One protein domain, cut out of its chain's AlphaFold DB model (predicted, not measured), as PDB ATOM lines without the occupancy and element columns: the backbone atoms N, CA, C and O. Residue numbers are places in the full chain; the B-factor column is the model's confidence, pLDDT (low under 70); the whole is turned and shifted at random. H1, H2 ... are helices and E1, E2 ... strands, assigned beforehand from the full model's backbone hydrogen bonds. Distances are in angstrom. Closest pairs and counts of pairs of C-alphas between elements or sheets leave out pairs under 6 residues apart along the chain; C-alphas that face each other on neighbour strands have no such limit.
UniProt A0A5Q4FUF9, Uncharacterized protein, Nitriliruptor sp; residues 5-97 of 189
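What this domain is: This is residues 5 to 97 of the 189 residues of an uncharacterized protein of Nitriliruptor sp (UniProt A0A5Q4FUF9). Little regular structure: long loops surround a short two-stranded antiparallel ribbon, E2 and E3, in the middle, with H1 running off from E2 and E1 and H2 toward opposite ends. The printed part has 93 residues, with named elements in the order E1, E2, H1, H2, E3 holding only 30 of them, a mixed class. It is compact, radius of gyration of the C-alphas 13.8 A, spanning 38 by 34 by 26 A.

How they stand to each other: E1, residues 11 to 13, is near E3, residues 91 to 95. E2, residues 31 to 34, is antiparallel to E3 at 140 degrees, with N 31 and O 95 2.9 A apart, within hydrogen-bond range. H1, residues 35 to 45, has its closest C-alphas to E3 at Leu 35 and Val 92, 6.1 A. H2, residues 59 to 65, is apart from E1, E2 and H1. In H1 and H2 every O i to N i+4 pair is within hydrogen-bond range.

Where its parts are: E1 begins at C-alpha 11 (44.251, -30.339, -37.299) and E3, 10.9 A long, ends at C-alpha 95 (39.429, -31.800, -46.816). H1 is 15.6 A long, H2 9.9 A, E2 9.4 A and E1 6.8 A.

The domain as a whole: The C-alphas farthest apart, Trp 23 and Arg 68, are 38.3 A apart. The printed part has no cut; the links E1 to E2, H1 to H2 and H2 to E3 are long. Residues 44 to 53 have pLDDT under 70.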
ATOM      1  N   THR A   5      50.339 -31.958 -39.612       83.00
ATOM      2  CA  THR A   5      49.523 -30.830 -39.169       83.00
ATOM      3  C   THR A   5      49.055 -30.006 -40.367       83.00
ATOM      4  O   THR A   5      49.720 -29.958 -41.405       83.00
ATOM      5  N   THR A   6      47.871 -29.402 -40.269       81.31
ATOM      6  CA  THR A   6      47.322 -28.528 -41.317       81.31
ATOM      7  C   THR A   6      46.391 -27.461 -40.738       81.31
ATOM      8  O   THR A   6      46.007 -27.523 -39.566       81.31
ATOM      9  N   CYS A   7      46.065 -26.464 -41.568       80.19
ATOM     10  CA  CYS A   7      45.287 -25.270 -41.228       80.19
ATOM     11  C   CYS A   7      45.817 -24.578 -39.962       80.19
ATOM     12  O   CYS A   7      45.138 -24.530 -38.934       80.19
ATOM     13  N   ASN A   8      47.051 -24.065 -40.036       81.94
ATOM     14  CA  ASN A   8      47.739 -23.399 -38.922       81.94
ATOM     15  C   ASN A   8      47.835 -24.284 -37.669       81.94
ATOM     16  O   ASN A   8      47.477 -23.864 -36.572       81.94
ATOM     17  N   ASP A   9      48.243 -25.538 -37.874       82.56
ATOM     18  CA  ASP A   9      48.403 -26.567 -36.839       82.56
ATOM     19  C   ASP A   9      47.139 -26.908 -36.037       82.56
ATOM     20  O   ASP A   9      47.204 -27.572 -35.003       82.56
ATOM     21  N   THR A  10      45.965 -26.514 -36.541       86.12
ATOM     22  CA  THR A  10      44.685 -26.805 -35.888       86.12
ATOM     23  C   THR A  10      44.349 -28.294 -35.965       86.12
ATOM     24  O   THR A  10      43.829 -28.864 -35.010       86.12
ATOM     25  N   TYR A  11      44.623 -28.942 -37.096       91.38
ATOM     26  CA  TYR A  11      44.251 -30.339 -37.299       91.38
ATOM     27  C   TYR A  11      45.481 -31.220 -37.363       91.38
ATOM     28  O   TYR A  11      46.456 -30.885 -38.036       91.38
ATOM     29  N   THR A  12      45.410 -32.365 -36.691       92.75
ATOM     30  CA  THR A  12      46.502 -33.338 -36.643       92.75
ATOM     31  C   THR A  12      46.048 -34.678 -37.198       92.75
ATOM     32  O   THR A  12      44.973 -35.169 -36.861       92.75
ATOM     33  N   ARG A  13      46.853 -35.276 -38.072       92.25
ATOM     34  CA  ARG A  13      46.628 -36.624 -38.595       92.25
ATOM     35  C   ARG A  13      47.404 -37.623 -37.750       92.25
ATOM     36  O   ARG A  13      48.632 -37.537 -37.679       92.25
ATOM     37  N   ASP A  14      46.699 -38.558 -37.122       90.69
ATOM     38  CA  ASP A  14      47.317 -39.590 -36.293       90.69
ATOM     39  C   ASP A  14      47.948 -40.729 -37.121       90.69
ATOM     40  O   ASP A  14      47.915 -40.756 -38.358       90.69
ATOM     41  N   ALA A  15      48.568 -41.679 -36.420       85.62
ATOM     42  CA  ALA A  15      49.208 -42.855 -37.008       85.62
ATOM     43  C   ALA A  15      48.223 -43.769 -37.760       85.62
ATOM     44  O   ALA A  15      48.614 -44.463 -38.699       85.62
ATOM     45  N   GLN A  16      46.956 -43.752 -37.357       87.56
ATOM     46  CA  GLN A  16      45.854 -44.505 -37.939       87.56
ATOM     47  C   GLN A  16      45.271 -43.801 -39.172       87.56
ATOM     48  O   GLN A  16      44.457 -44.380 -39.887       87.56
ATOM     49  N   GLY A  17      45.714 -42.574 -39.455       88.44
ATOM     50  CA  GLY A  17      45.243 -41.763 -40.566       88.44
ATOM     51  C   GLY A  17      43.935 -41.036 -40.307       88.44
ATOM     52  O   GLY A  17      43.293 -40.589 -41.252       88.44
ATOM     53  N   VAL A  18      43.559 -40.889 -39.040       92.56
ATOM     54  CA  VAL A  18      42.398 -40.115 -38.623       92.56
ATOM     55  C   VAL A  18      42.835 -38.690 -38.313       92.56
ATOM     56  O   VAL A  18      43.786 -38.451 -37.566       92.56
ATOM     57  N   TRP A  19      42.113 -37.730 -38.883       93.75
ATOM     58  CA  TRP A  19      42.270 -36.317 -38.571       93.75
ATOM     59  C   TRP A  19      41.572 -35.973 -37.266       93.75
ATOM     60  O   TRP A  19      40.436 -36.387 -37.033       93.75
ATOM     61  N   ARG A  20      42.244 -35.203 -36.415       95.25
ATOM     62  CA  ARG A  20      41.779 -34.837 -35.079       95.25
ATOM     63  C   ARG A  20      41.893 -33.343 -34.840       95.25
ATOM     64  O   ARG A  20      42.842 -32.703 -35.293       95.25
ATOM     65  N   TYR A  21      40.934 -32.819 -34.087       94.19
ATOM     66  CA  TYR A  21      40.977 -31.474 -33.522       94.19
ATOM     67  C   TYR A  21      42.117 -31.331 -32.496       94.19
ATOM     68  O   TYR A  21      42.613 -32.351 -32.001       94.19
ATOM     69  N   PRO A  22      42.461 -30.100 -32.061       91.00
ATOM     70  CA  PRO A  22      43.463 -29.888 -31.010       91.00
ATOM     71  C   PRO A  22      43.130 -30.609 -29.696       91.00
ATOM     72  O   PRO A  22      44.018 -31.018 -28.960       91.00
ATOM     73  N   TRP A  23      41.838 -30.807 -29.416       92.31
ATOM     74  CA  TRP A  23      41.339 -31.525 -28.238       92.31
ATOM     75  C   TRP A  23      41.175 -33.045 -28.461       92.31
ATOM     76  O   TRP A  23      40.485 -33.714 -27.697       92.31
ATOM     77  N   GLY A  24      41.762 -33.608 -29.522       92.75
ATOM     78  CA  GLY A  24      41.907 -35.056 -29.735       92.75
ATOM     79  C   GLY A  24      40.699 -35.790 -30.332       92.75
ATOM     80  O   GLY A  24      40.836 -36.937 -30.772       92.75
ATOM     81  N   HIS A  25      39.527 -35.157 -30.405       94.62
ATOM     82  CA  HIS A  25      38.360 -35.751 -31.064       94.62
ATOM     83  C   HIS A  25      38.578 -35.878 -32.581       94.62
ATOM     84  O   HIS A  25      39.226 -35.008 -33.168       94.62
ATOM     85  N   PRO A  26      38.029 -36.922 -33.231       95.81
ATOM     86  CA  PRO A  26      38.108 -37.066 -34.679       95.81
ATOM     87  C   PRO A  26      37.299 -35.971 -35.387       95.81
ATOM     88  O   PRO A  26      36.213 -35.607 -34.934       95.81
ATOM     89  N   VAL A  27      37.819 -35.479 -36.510       94.56
ATOM     90  CA  VAL A  27      37.130 -34.527 -37.387       94.56
ATOM     91  C   VAL A  27      36.143 -35.303 -38.264       94.56
ATOM     92  O   VAL A  27      36.569 -36.153 -39.054       94.56
ATOM     93  N   PRO A  28      34.828 -35.056 -38.155       93.06
ATOM     94  CA  PRO A  28      33.837 -35.803 -38.912       93.06
ATOM     95  C   PRO A  28      34.012 -35.611 -40.417       93.06
ATOM     96  O   PRO A  28      34.095 -34.486 -40.907       93.06
ATOM     97  N   SER A  29      34.000 -36.718 -41.160       90.94
ATOM     98  CA  SER A  29      34.112 -36.722 -42.627       90.94
ATOM     99  C   SER A  29      35.387 -36.065 -43.172       90.94
ATOM    100  O   SER A  29      35.430 -35.689 -44.342       90.94
ATOM    101  N   ALA A  30      36.420 -35.914 -42.339       93.44
ATOM    102  CA  ALA A  30      37.723 -35.490 -42.809       93.44
ATOM    103  C   ALA A  30      38.362 -36.587 -43.662       93.44
ATOM    104  O   ALA A  30      38.418 -37.751 -43.261       93.44
ATOM    105  N   VAL A  31      38.876 -36.193 -44.821       93.00
ATOM    106  CA  VAL A  31      39.579 -37.071 -45.753       93.00
ATOM    107  C   VAL A  31      40.945 -36.492 -46.084       93.00
ATOM    108  O   VAL A  31      41.129 -35.274 -46.131       93.00
ATOM    109  N   ASP A  32      41.912 -37.374 -46.326       93.31
ATOM    110  CA  ASP A  32      43.212 -36.974 -46.856       93.31
ATOM    111  C   ASP A  32      43.026 -36.338 -48.226       93.31
ATOM    112  O   ASP A  32      42.349 -36.916 -49.071       93.31
ATOM    113  N   LEU A  33      43.665 -35.198 -48.461       91.69
ATOM    114  CA  LEU A  33      43.740 -34.596 -49.783       91.69
ATOM    115  C   LEU A  33      45.065 -35.000 -50.421       91.69
ATOM    116  O   LEU A  33      46.126 -34.738 -49.840       91.69
ATOM    117  N   THR A  34      45.019 -35.644 -51.586       93.00
ATOM    118  CA  THR A  34      46.237 -36.000 -52.317       93.00
ATOM    119  C   THR A  34      46.581 -35.000 -53.414       93.00
ATOM    120  O   THR A  34      45.768 -34.160 -53.798       93.00
ATOM    121  N   LEU A  35      47.804 -35.091 -53.941       90.25
ATOM    122  CA  LEU A  35      48.229 -34.288 -55.083       90.25
ATOM    123  C   LEU A  35      47.327 -34.523 -56.307       90.25
ATOM    124  O   LEU A  35      46.987 -33.569 -56.994       90.25
ATOM    125  N   ALA A  36      46.889 -35.765 -56.547       90.38
ATOM    126  CA  ALA A  36      45.925 -36.057 -57.609       90.38
ATOM    127  C   ALA A  36      44.570 -35.366 -57.377       90.38
ATOM    128  O   ALA A  36      43.999 -34.836 -58.328       90.38
ATOM    129  N   ASP A  37      44.085 -35.329 -56.129       90.25
ATOM    130  CA  ASP A  37      42.837 -34.636 -55.791       90.25
ATOM    131  C   ASP A  37      42.963 -33.125 -56.073       90.25
ATOM    132  O   ASP A  37      42.068 -32.538 -56.678       90.25
ATOM    133  N   LEU A  38      44.100 -32.506 -55.716       84.81
ATOM    134  CA  LEU A  38      44.376 -31.096 -56.033       84.81
ATOM    135  C   LEU A  38      44.431 -30.827 -57.541       84.81
ATOM    136  O   LEU A  38      43.815 -29.876 -58.012       84.81
ATOM    137  N   MET A  39      45.134 -31.671 -58.302       84.50
ATOM    138  CA  MET A  39      45.222 -31.534 -59.761       84.50
ATOM    139  C   MET A  39      43.849 -31.646 -60.432       84.50
ATOM    140  O   MET A  39      43.564 -30.918 -61.378       84.50
ATOM    141  N   ALA A  40      42.986 -32.536 -59.937       85.81
ATOM    142  CA  ALA A  40      41.626 -32.680 -60.447       85.81
ATOM    143  C   ALA A  40      40.760 -31.440 -60.158       85.81
ATOM    144  O   ALA A  40      39.980 -31.019 -61.014       85.81
ATOM    145  N   MET A  41      40.906 -30.836 -58.973       80.56
ATOM    146  CA  MET A  41      40.212 -29.593 -58.621       80.56
ATOM    147  C   MET A  41      40.660 -28.429 -59.512       80.56
ATOM    148  O   MET A  41      39.812 -27.727 -60.056       80.56
ATOM    149  N   ASP A  42      41.966 -28.266 -59.717       74.56
ATOM    150  CA  ASP A  42      42.534 -27.189 -60.536       74.56
ATOM    151  C   ASP A  42      42.100 -27.284 -62.009       74.56
ATOM    152  O   ASP A  42      41.565 -26.331 -62.584       74.56
ATOM    153  N   ALA A  43      42.181 -28.492 -62.581       70.94
ATOM    154  CA  ALA A  43      41.718 -28.772 -63.940       70.94
ATOM    155  C   ALA A  43      40.227 -28.450 -64.150       70.94
ATOM    156  O   ALA A  43      39.811 -28.140 -65.265       70.94
ATOM    157  N   THR A  44      39.420 -28.507 -63.087       66.75
ATOM    158  CA  THR A  44      37.987 -28.188 -63.138       66.75
ATOM    159  C   THR A  44      37.729 -26.679 -63.117       66.75
ATOM    160  O   THR A  44      36.759 -26.213 -63.712       66.75
ATOM    161  N   VAL A  45      38.575 -25.904 -62.433       61.62
ATOM    162  CA  VAL A  45      38.387 -24.454 -62.248       61.62
ATOM    163  C   VAL A  45      39.032 -23.649 -63.386       61.62
ATOM    164  O   VAL A  45      38.696 -22.482 -63.580       61.62
ATOM    165  N   GLY A  46      39.903 -24.268 -64.192       52.47
ATOM    166  CA  GLY A  46      40.534 -23.618 -65.346       52.47
ATOM    167  C   GLY A  46      41.506 -22.500 -64.956       52.47
ATOM    168  O   GLY A  46      41.876 -21.683 -65.799       52.47
ATOM    169  N   CYS A  47      41.912 -22.447 -63.687       47.38
ATOM    170  CA  CYS A  47      42.956 -21.556 -63.208       47.38
ATOM    171  C   CYS A  47      44.314 -22.200 -63.502       47.38
ATOM    172  O   CYS A  47      44.549 -23.345 -63.165       47.38
ATOM    173  N   THR A  48      45.213 -21.475 -64.162       48.22
ATOM    174  CA  THR A  48      46.589 -21.925 -64.453       48.22
ATOM    175  C   THR A  48      47.608 -21.445 -63.414       48.22
ATOM    176  O   THR A  48      48.814 -21.531 -63.648       48.22
ATOM    177  N   GLU A  49      47.155 -20.893 -62.284       48.78
ATOM    178  CA  GLU A  49      48.052 -20.519 -61.189       48.78
ATOM    179  C   GLU A  49      48.444 -21.781 -60.418       48.78
ATOM    180  O   GLU A  49      47.589 -22.554 -60.002       48.78
ATOM    181  N   GLY A  50      49.754 -22.015 -60.310       51.56
ATOM    182  CA  GLY A  50      50.325 -23.291 -59.891       51.56
ATOM    183  C   GLY A  50      49.702 -23.877 -58.624       51.56
ATOM    184  O   GLY A  50      49.382 -23.171 -57.673       51.56
ATOM    185  N   ILE A  51      49.586 -25.205 -58.609       53.88
ATOM    186  CA  ILE A  51      49.053 -25.967 -57.480       53.88
ATOM    187  C   ILE A  51      49.977 -25.786 -56.273       53.88
ATOM    188  O   ILE A  51      51.004 -26.458 -56.140       53.88
ATOM    189  N   GLU A  52      49.610 -24.877 -55.378       59.38
ATOM    190  CA  GLU A  52      50.289 -24.729 -54.101       59.38
ATOM    191  C   GLU A  52      49.840 -25.843 -53.151       59.38
ATOM    192  O   GLU A  52      48.659 -26.029 -52.852       59.38
ATOM    193  N   SER A  53      50.811 -26.624 -52.673       62.62
ATOM    194  CA  SER A  53      50.579 -27.614 -51.623       62.62
ATOM    195  C   SER A  53      49.995 -26.924 -50.387       62.62
ATOM    196  O   SER A  53      50.565 -25.954 -49.892       62.62
ATOM    197  N   LEU A  54      48.915 -27.478 -49.821       72.31
ATOM    198  CA  LEU A  54      48.246 -26.941 -48.622       72.31
ATOM    199  C   LEU A  54      49.096 -27.032 -47.340       72.31
ATOM    200  O   LEU A  54      48.662 -26.632 -46.257       72.31
ATOM    201  N   ARG A  55      50.305 -27.582 -47.452       79.81
ATOM    202  CA  ARG A  55      51.333 -27.586 -46.414       79.81
ATOM    203  C   ARG A  55      52.732 -27.486 -47.026       79.81
ATOM    204  O   ARG A  55      52.934 -27.908 -48.170       79.81
ATOM    205  N   PRO A  56      53.740 -27.085 -46.238       80.38
ATOM    206  CA  PRO A  56      55.132 -27.223 -46.635       80.38
ATOM    207  C   PRO A  56      55.495 -28.689 -46.912       80.38
ATOM    208  O   PRO A  56      55.254 -29.584 -46.093       80.38
ATOM    209  N   LEU A  57      56.104 -28.932 -48.073       84.62
ATOM    210  CA  LEU A  57      56.686 -30.232 -48.396       84.62
ATOM    211  C   LEU A  57      58.035 -30.397 -47.699       84.62
ATOM    212  O   LEU A  57      58.803 -29.449 -47.512       84.62
ATOM    213  N   THR A  58      58.349 -31.627 -47.332       87.44
ATOM    214  CA  THR A  58      59.638 -31.990 -46.743       87.44
ATOM    215  C   THR A  58      60.679 -32.235 -47.833       87.44
ATOM    216  O   THR A  58      60.349 -32.350 -49.015       87.44
ATOM    217  N   VAL A  59      61.957 -32.330 -47.450       88.94
ATOM    218  CA  VAL A  59      63.029 -32.672 -48.402       88.94
ATOM    219  C   VAL A  59      62.764 -34.042 -49.032       88.94
ATOM    220  O   VAL A  59      62.759 -34.138 -50.251       88.94
ATOM    221  N   ALA A  60      62.447 -35.066 -48.231       88.38
ATOM    222  CA  ALA A  60      62.165 -36.415 -48.730       88.38
ATOM    223  C   ALA A  60      61.009 -36.446 -49.746       88.38
ATOM    224  O   ALA A  60      61.102 -37.115 -50.772       88.38
ATOM    225  N   GLU A  61      59.947 -35.678 -49.495       90.06
ATOM    226  CA  GLU A  61      58.808 -35.567 -50.413       90.06
ATOM    227  C   GLU A  61      59.193 -34.875 -51.721       90.06
ATOM    228  O   GLU A  61      58.811 -35.348 -52.786       90.06
ATOM    229  N   ARG A  62      60.000 -33.805 -51.667       89.44
ATOM    230  CA  ARG A  62      60.521 -33.145 -52.876       89.44
ATOM    231  C   ARG A  62      61.438 -34.055 -53.688       89.44
ATOM    232  O   ARG A  62      61.331 -34.082 -54.909       89.44
ATOM    233  N   GLU A  63      62.324 -34.796 -53.026       90.25
ATOM    234  CA  GLU A  63      63.223 -35.751 -53.682       90.25
ATOM    235  C   GLU A  63      62.441 -36.872 -54.372       90.25
ATOM    236  O   GLU A  63      62.749 -37.240 -55.505       90.25
ATOM    237  N   TRP A  64      61.399 -37.389 -53.718       89.31
ATOM    238  CA  TRP A  64      60.537 -38.417 -54.292       89.31
ATOM    239  C   TRP A  64      59.703 -37.892 -55.468       89.31
ATOM    240  O   TRP A  64      59.681 -38.521 -56.524       89.31
ATOM    241  N   LEU A  65      59.092 -36.707 -55.336       88.50
ATOM    242  CA  LEU A  65      58.361 -36.056 -56.432       88.50
ATOM    243  C   LEU A  65      59.253 -35.787 -57.650       88.50
ATOM    244  O   LEU A  65      58.799 -35.910 -58.783       88.50
ATOM    245  N   ALA A  66      60.525 -35.455 -57.427       88.94
ATOM    246  CA  ALA A  66      61.491 -35.233 -58.494       88.94
ATOM    247  C   ALA A  66      62.097 -36.526 -59.075       88.94
ATOM    248  O   ALA A  66      62.991 -36.452 -59.915       88.94
ATOM    249  N   GLY A  67      61.673 -37.705 -58.605       89.19
ATOM    250  CA  GLY A  67      62.202 -38.999 -59.043       89.19
ATOM    251  C   GLY A  67      63.621 -39.311 -58.556       89.19
ATOM    252  O   GLY A  67      64.208 -40.300 -58.987       89.19
ATOM    253  N   ARG A  68      64.181 -38.501 -57.647       89.69
ATOM    254  CA  ARG A  68      65.526 -38.687 -57.074       89.69
ATOM    255  C   ARG A  68      65.553 -39.675 -55.908       89.69
ATOM    256  O   ARG A  68      66.615 -40.175 -55.552       89.69
ATOM    257  N   SER A  69      64.393 -39.990 -55.329       87.56
ATOM    258  CA  SER A  69      64.233 -41.014 -54.294       87.56
ATOM    259  C   SER A  69      63.101 -41.976 -54.640       87.56
ATOM    260  O   SER A  69      62.067 -41.575 -55.165       87.56
ATOM    261  N   THR A  70      63.276 -43.254 -54.302       82.62
ATOM    262  CA  THR A  70      62.244 -44.299 -54.417       82.62
ATOM    263  C   THR A  70      61.729 -44.778 -53.059       82.62
ATOM    264  O   THR A  70      60.790 -45.579 -53.015       82.62
ATOM    265  N   SER A  71      62.328 -44.296 -51.963       85.44
ATOM    266  CA  SER A  71      61.937 -44.650 -50.599       85.44
ATOM    267  C   SER A  71      60.609 -43.992 -50.243       85.44
ATOM    268  O   SER A  71      60.446 -42.780 -50.391       85.44
ATOM    269  N   ILE A  72      59.673 -44.807 -49.753       84.25
ATOM    270  CA  ILE A  72      58.341 -44.356 -49.339       84.25
ATOM    271  C   ILE A  72      58.186 -44.247 -47.814       84.25
ATOM    272  O   ILE A  72      57.155 -43.789 -47.331       84.25
ATOM    273  N   ASP A  73      59.191 -44.660 -47.042       84.88
ATOM    274  CA  ASP A  73      59.085 -44.773 -45.579       84.88
ATOM    275  C   ASP A  73      59.061 -43.411 -44.877       84.88
ATOM    276  O   ASP A  73      58.604 -43.286 -43.741       84.88
ATOM    277  N   GLN A  74      59.549 -42.379 -45.568       82.06
ATOM    278  CA  GLN A  74      59.655 -41.010 -45.060       82.06
ATOM    279  C   GLN A  74      58.629 -40.049 -45.670       82.06
ATOM    280  O   GLN A  74      58.650 -38.860 -45.348       82.06
ATOM    281  N   ILE A  75      57.737 -40.540 -46.536       87.00
ATOM    282  CA  ILE A  75      56.713 -39.730 -47.203       87.00
ATOM    283  C   ILE A  75      55.315 -40.179 -46.782       87.00
ATOM    284  O   ILE A  75      55.075 -41.340 -46.447       87.00
ATOM    285  N   LEU A  76      54.368 -39.245 -46.815       87.69
ATOM    286  CA  LEU A  76      52.976 -39.515 -46.472       87.69
ATOM    287  C   LEU A  76      52.168 -39.715 -47.749       87.69
ATOM    288  O   LEU A  76      51.836 -38.756 -48.437       87.69
ATOM    289  N   VAL A  77      51.866 -40.972 -48.065       90.31
ATOM    290  CA  VAL A  77      51.105 -41.364 -49.259       90.31
ATOM    291  C   VAL A  77      49.842 -42.127 -48.880       90.31
ATOM    292  O   VAL A  77      49.836 -42.917 -47.931       90.31
ATOM    293  N   ARG A  78      48.775 -41.932 -49.657       90.00
ATOM    294  CA  ARG A  78      47.562 -42.748 -49.588       90.00
ATOM    295  C   ARG A  78      47.908 -44.161 -50.068       90.00
ATOM    296  O   ARG A  78      48.129 -44.393 -51.252       90.00
ATOM    297  N   LYS A  79      47.992 -45.118 -49.141       87.44
ATOM    298  CA  LYS A  79      48.298 -46.517 -49.475       87.44
ATOM    299  C   LYS A  79      47.061 -47.207 -50.040       87.44
ATOM    300  O   LYS A  79      45.996 -47.169 -49.427       87.44
ATOM    301  N   ARG A  80      47.223 -47.878 -51.179       86.94
ATOM    302  CA  ARG A  80      46.206 -48.737 -51.793       86.94
ATOM    303  C   ARG A  80      46.698 -50.191 -51.772       86.94
ATOM    304  O   ARG A  80      47.856 -50.424 -52.123       86.94
ATOM    305  N   PRO A  81      45.880 -51.169 -51.340       87.88
ATOM    306  CA  PRO A  81      46.297 -52.569 -51.306       87.88
ATOM    307  C   PRO A  81      46.759 -53.051 -52.686       87.88
ATOM    308  O   PRO A  81      46.064 -52.843 -53.677       87.88
ATOM    309  N   GLY A  82      47.940 -53.671 -52.754       88.94
ATOM    310  CA  GLY A  82      48.483 -54.248 -53.991       88.94
ATOM    311  C   GLY A  82      48.982 -53.245 -55.040       88.94
ATOM    312  O   GLY A  82      49.450 -53.670 -56.092       88.94
ATOM    313  N   VAL A  83      48.930 -51.935 -54.771       90.62
ATOM    314  CA  VAL A  83      49.362 -50.893 -55.714       90.62
ATOM    315  C   VAL A  83      50.527 -50.112 -55.121       90.62
ATOM    316  O   VAL A  83      50.455 -49.614 -53.996       90.62
ATOM    317  N   ARG A  84      51.618 -49.983 -55.886       88.19
ATOM    318  CA  ARG A  84      52.742 -49.129 -55.492       88.19
ATOM    319  C   ARG A  84      52.299 -47.657 -55.550       88.19
ATOM    320  O   ARG A  84      51.809 -47.246 -56.601       88.19
ATOM    321  N   PRO A  85      52.499 -46.864 -54.482       91.12
ATOM    322  CA  PRO A  85      52.153 -45.447 -54.494       91.12
ATOM    323  C   PRO A  85      52.893 -44.682 -55.597       91.12
ATOM    324  O   PRO A  85      54.095 -44.888 -55.793       91.12
ATOM    325  N   HIS A  86      52.187 -43.786 -56.281       90.62
ATOM    326  CA  HIS A  86      52.745 -42.869 -57.280       90.62
ATOM    327  C   HIS A  86      52.636 -41.416 -56.806       90.62
ATOM    328  O   HIS A  86      51.929 -41.145 -55.842       90.62
ATOM    329  N   ALA A  87      53.282 -40.463 -57.491       89.06
ATOM    330  CA  ALA A  87      53.325 -39.046 -57.088       89.06
ATOM    331  C   ALA A  87      51.955 -38.447 -56.700       89.06
ATOM    332  O   ALA A  87      51.847 -37.688 -55.739       89.06
ATOM    333  N   GLY A  88      50.896 -38.850 -57.403       89.62
ATOM    334  CA  GLY A  88      49.518 -38.423 -57.149       89.62
ATOM    335  C   GLY A  88      48.906 -38.935 -55.837       89.62
ATOM    336  O   GLY A  88      47.921 -38.362 -55.382       89.62
ATOM    337  N   ASP A  89      49.481 -39.962 -55.208       91.88
ATOM    338  CA  ASP A  89      49.077 -40.471 -53.891       91.88
ATOM    339  C   ASP A  89      49.652 -39.651 -52.729       91.88
ATOM    340  O   ASP A  89      49.295 -39.908 -51.578       91.88
ATOM    341  N   LEU A  90      50.548 -38.691 -52.992       91.50
ATOM    342  CA  LEU A  90      51.128 -37.849 -51.949       91.50
ATOM    343  C   LEU A  90      50.032 -37.083 -51.215       91.50
ATOM    344  O   LEU A  90      49.299 -36.321 -51.836       91.50
ATOM    345  N   ILE A  91      49.955 -37.247 -49.896       91.44
ATOM    346  CA  ILE A  91      49.022 -36.520 -49.039       91.44
ATOM    347  C   ILE A  91      49.580 -35.118 -48.809       91.44
ATOM    348  O   ILE A  91      50.604 -34.930 -48.149       91.44
ATOM    349  N   VAL A  92      48.884 -34.124 -49.338       89.00
ATOM    350  CA  VAL A  92      49.280 -32.708 -49.336       89.00
ATOM    351  C   VAL A  92      48.431 -31.868 -48.383       89.00
ATOM    352  O   VAL A  92      48.767 -30.722 -48.108       89.00
ATOM    353  N   GLY A  93      47.372 -32.442 -47.814       88.31
ATOM    354  CA  GLY A  93      46.543 -31.782 -46.814       88.31
ATOM    355  C   GLY A  93      45.340 -32.626 -46.423       88.31
ATOM    356  O   GLY A  93      45.376 -33.857 -46.503       88.31
ATOM    357  N   MET A  94      44.269 -31.948 -46.031       91.25
ATOM    358  CA  MET A  94      42.974 -32.559 -45.754       91.25
ATOM    359  C   MET A  94      41.849 -31.769 -46.401       91.25
ATOM    360  O   MET A  94      41.980 -30.572 -46.647       91.25
ATOM    361  N   SER A  95      40.719 -32.438 -46.595       89.81
ATOM    362  CA  SER A  95      39.429 -31.800 -46.816       89.81
ATOM    363  C   SER A  95      38.473 -32.226 -45.710       89.81
ATOM    364  O   SER A  95      38.485 -33.378 -45.278       89.81
ATOM    365  N   ALA A  96      37.648 -31.296 -45.244       90.25
ATOM    366  CA  ALA A  96      36.534 -31.580 -44.353       90.25
ATOM    367  C   ALA A  96      35.374 -30.634 -44.695       90.25
ATOM    368  O   ALA A  96      35.628 -29.472 -45.026       90.25
ATOM    369  N   PRO A  97      34.107 -31.071 -44.577       88.81
ATOM    370  CA  PRO A  97      32.958 -30.217 -44.884       88.81
ATOM    371  C   PRO A  97      32.952 -28.894 -44.105       88.81
ATOM    372  O   PRO A  97      32.574 -27.861 -44.642       88.81
TER     373      PRO A  97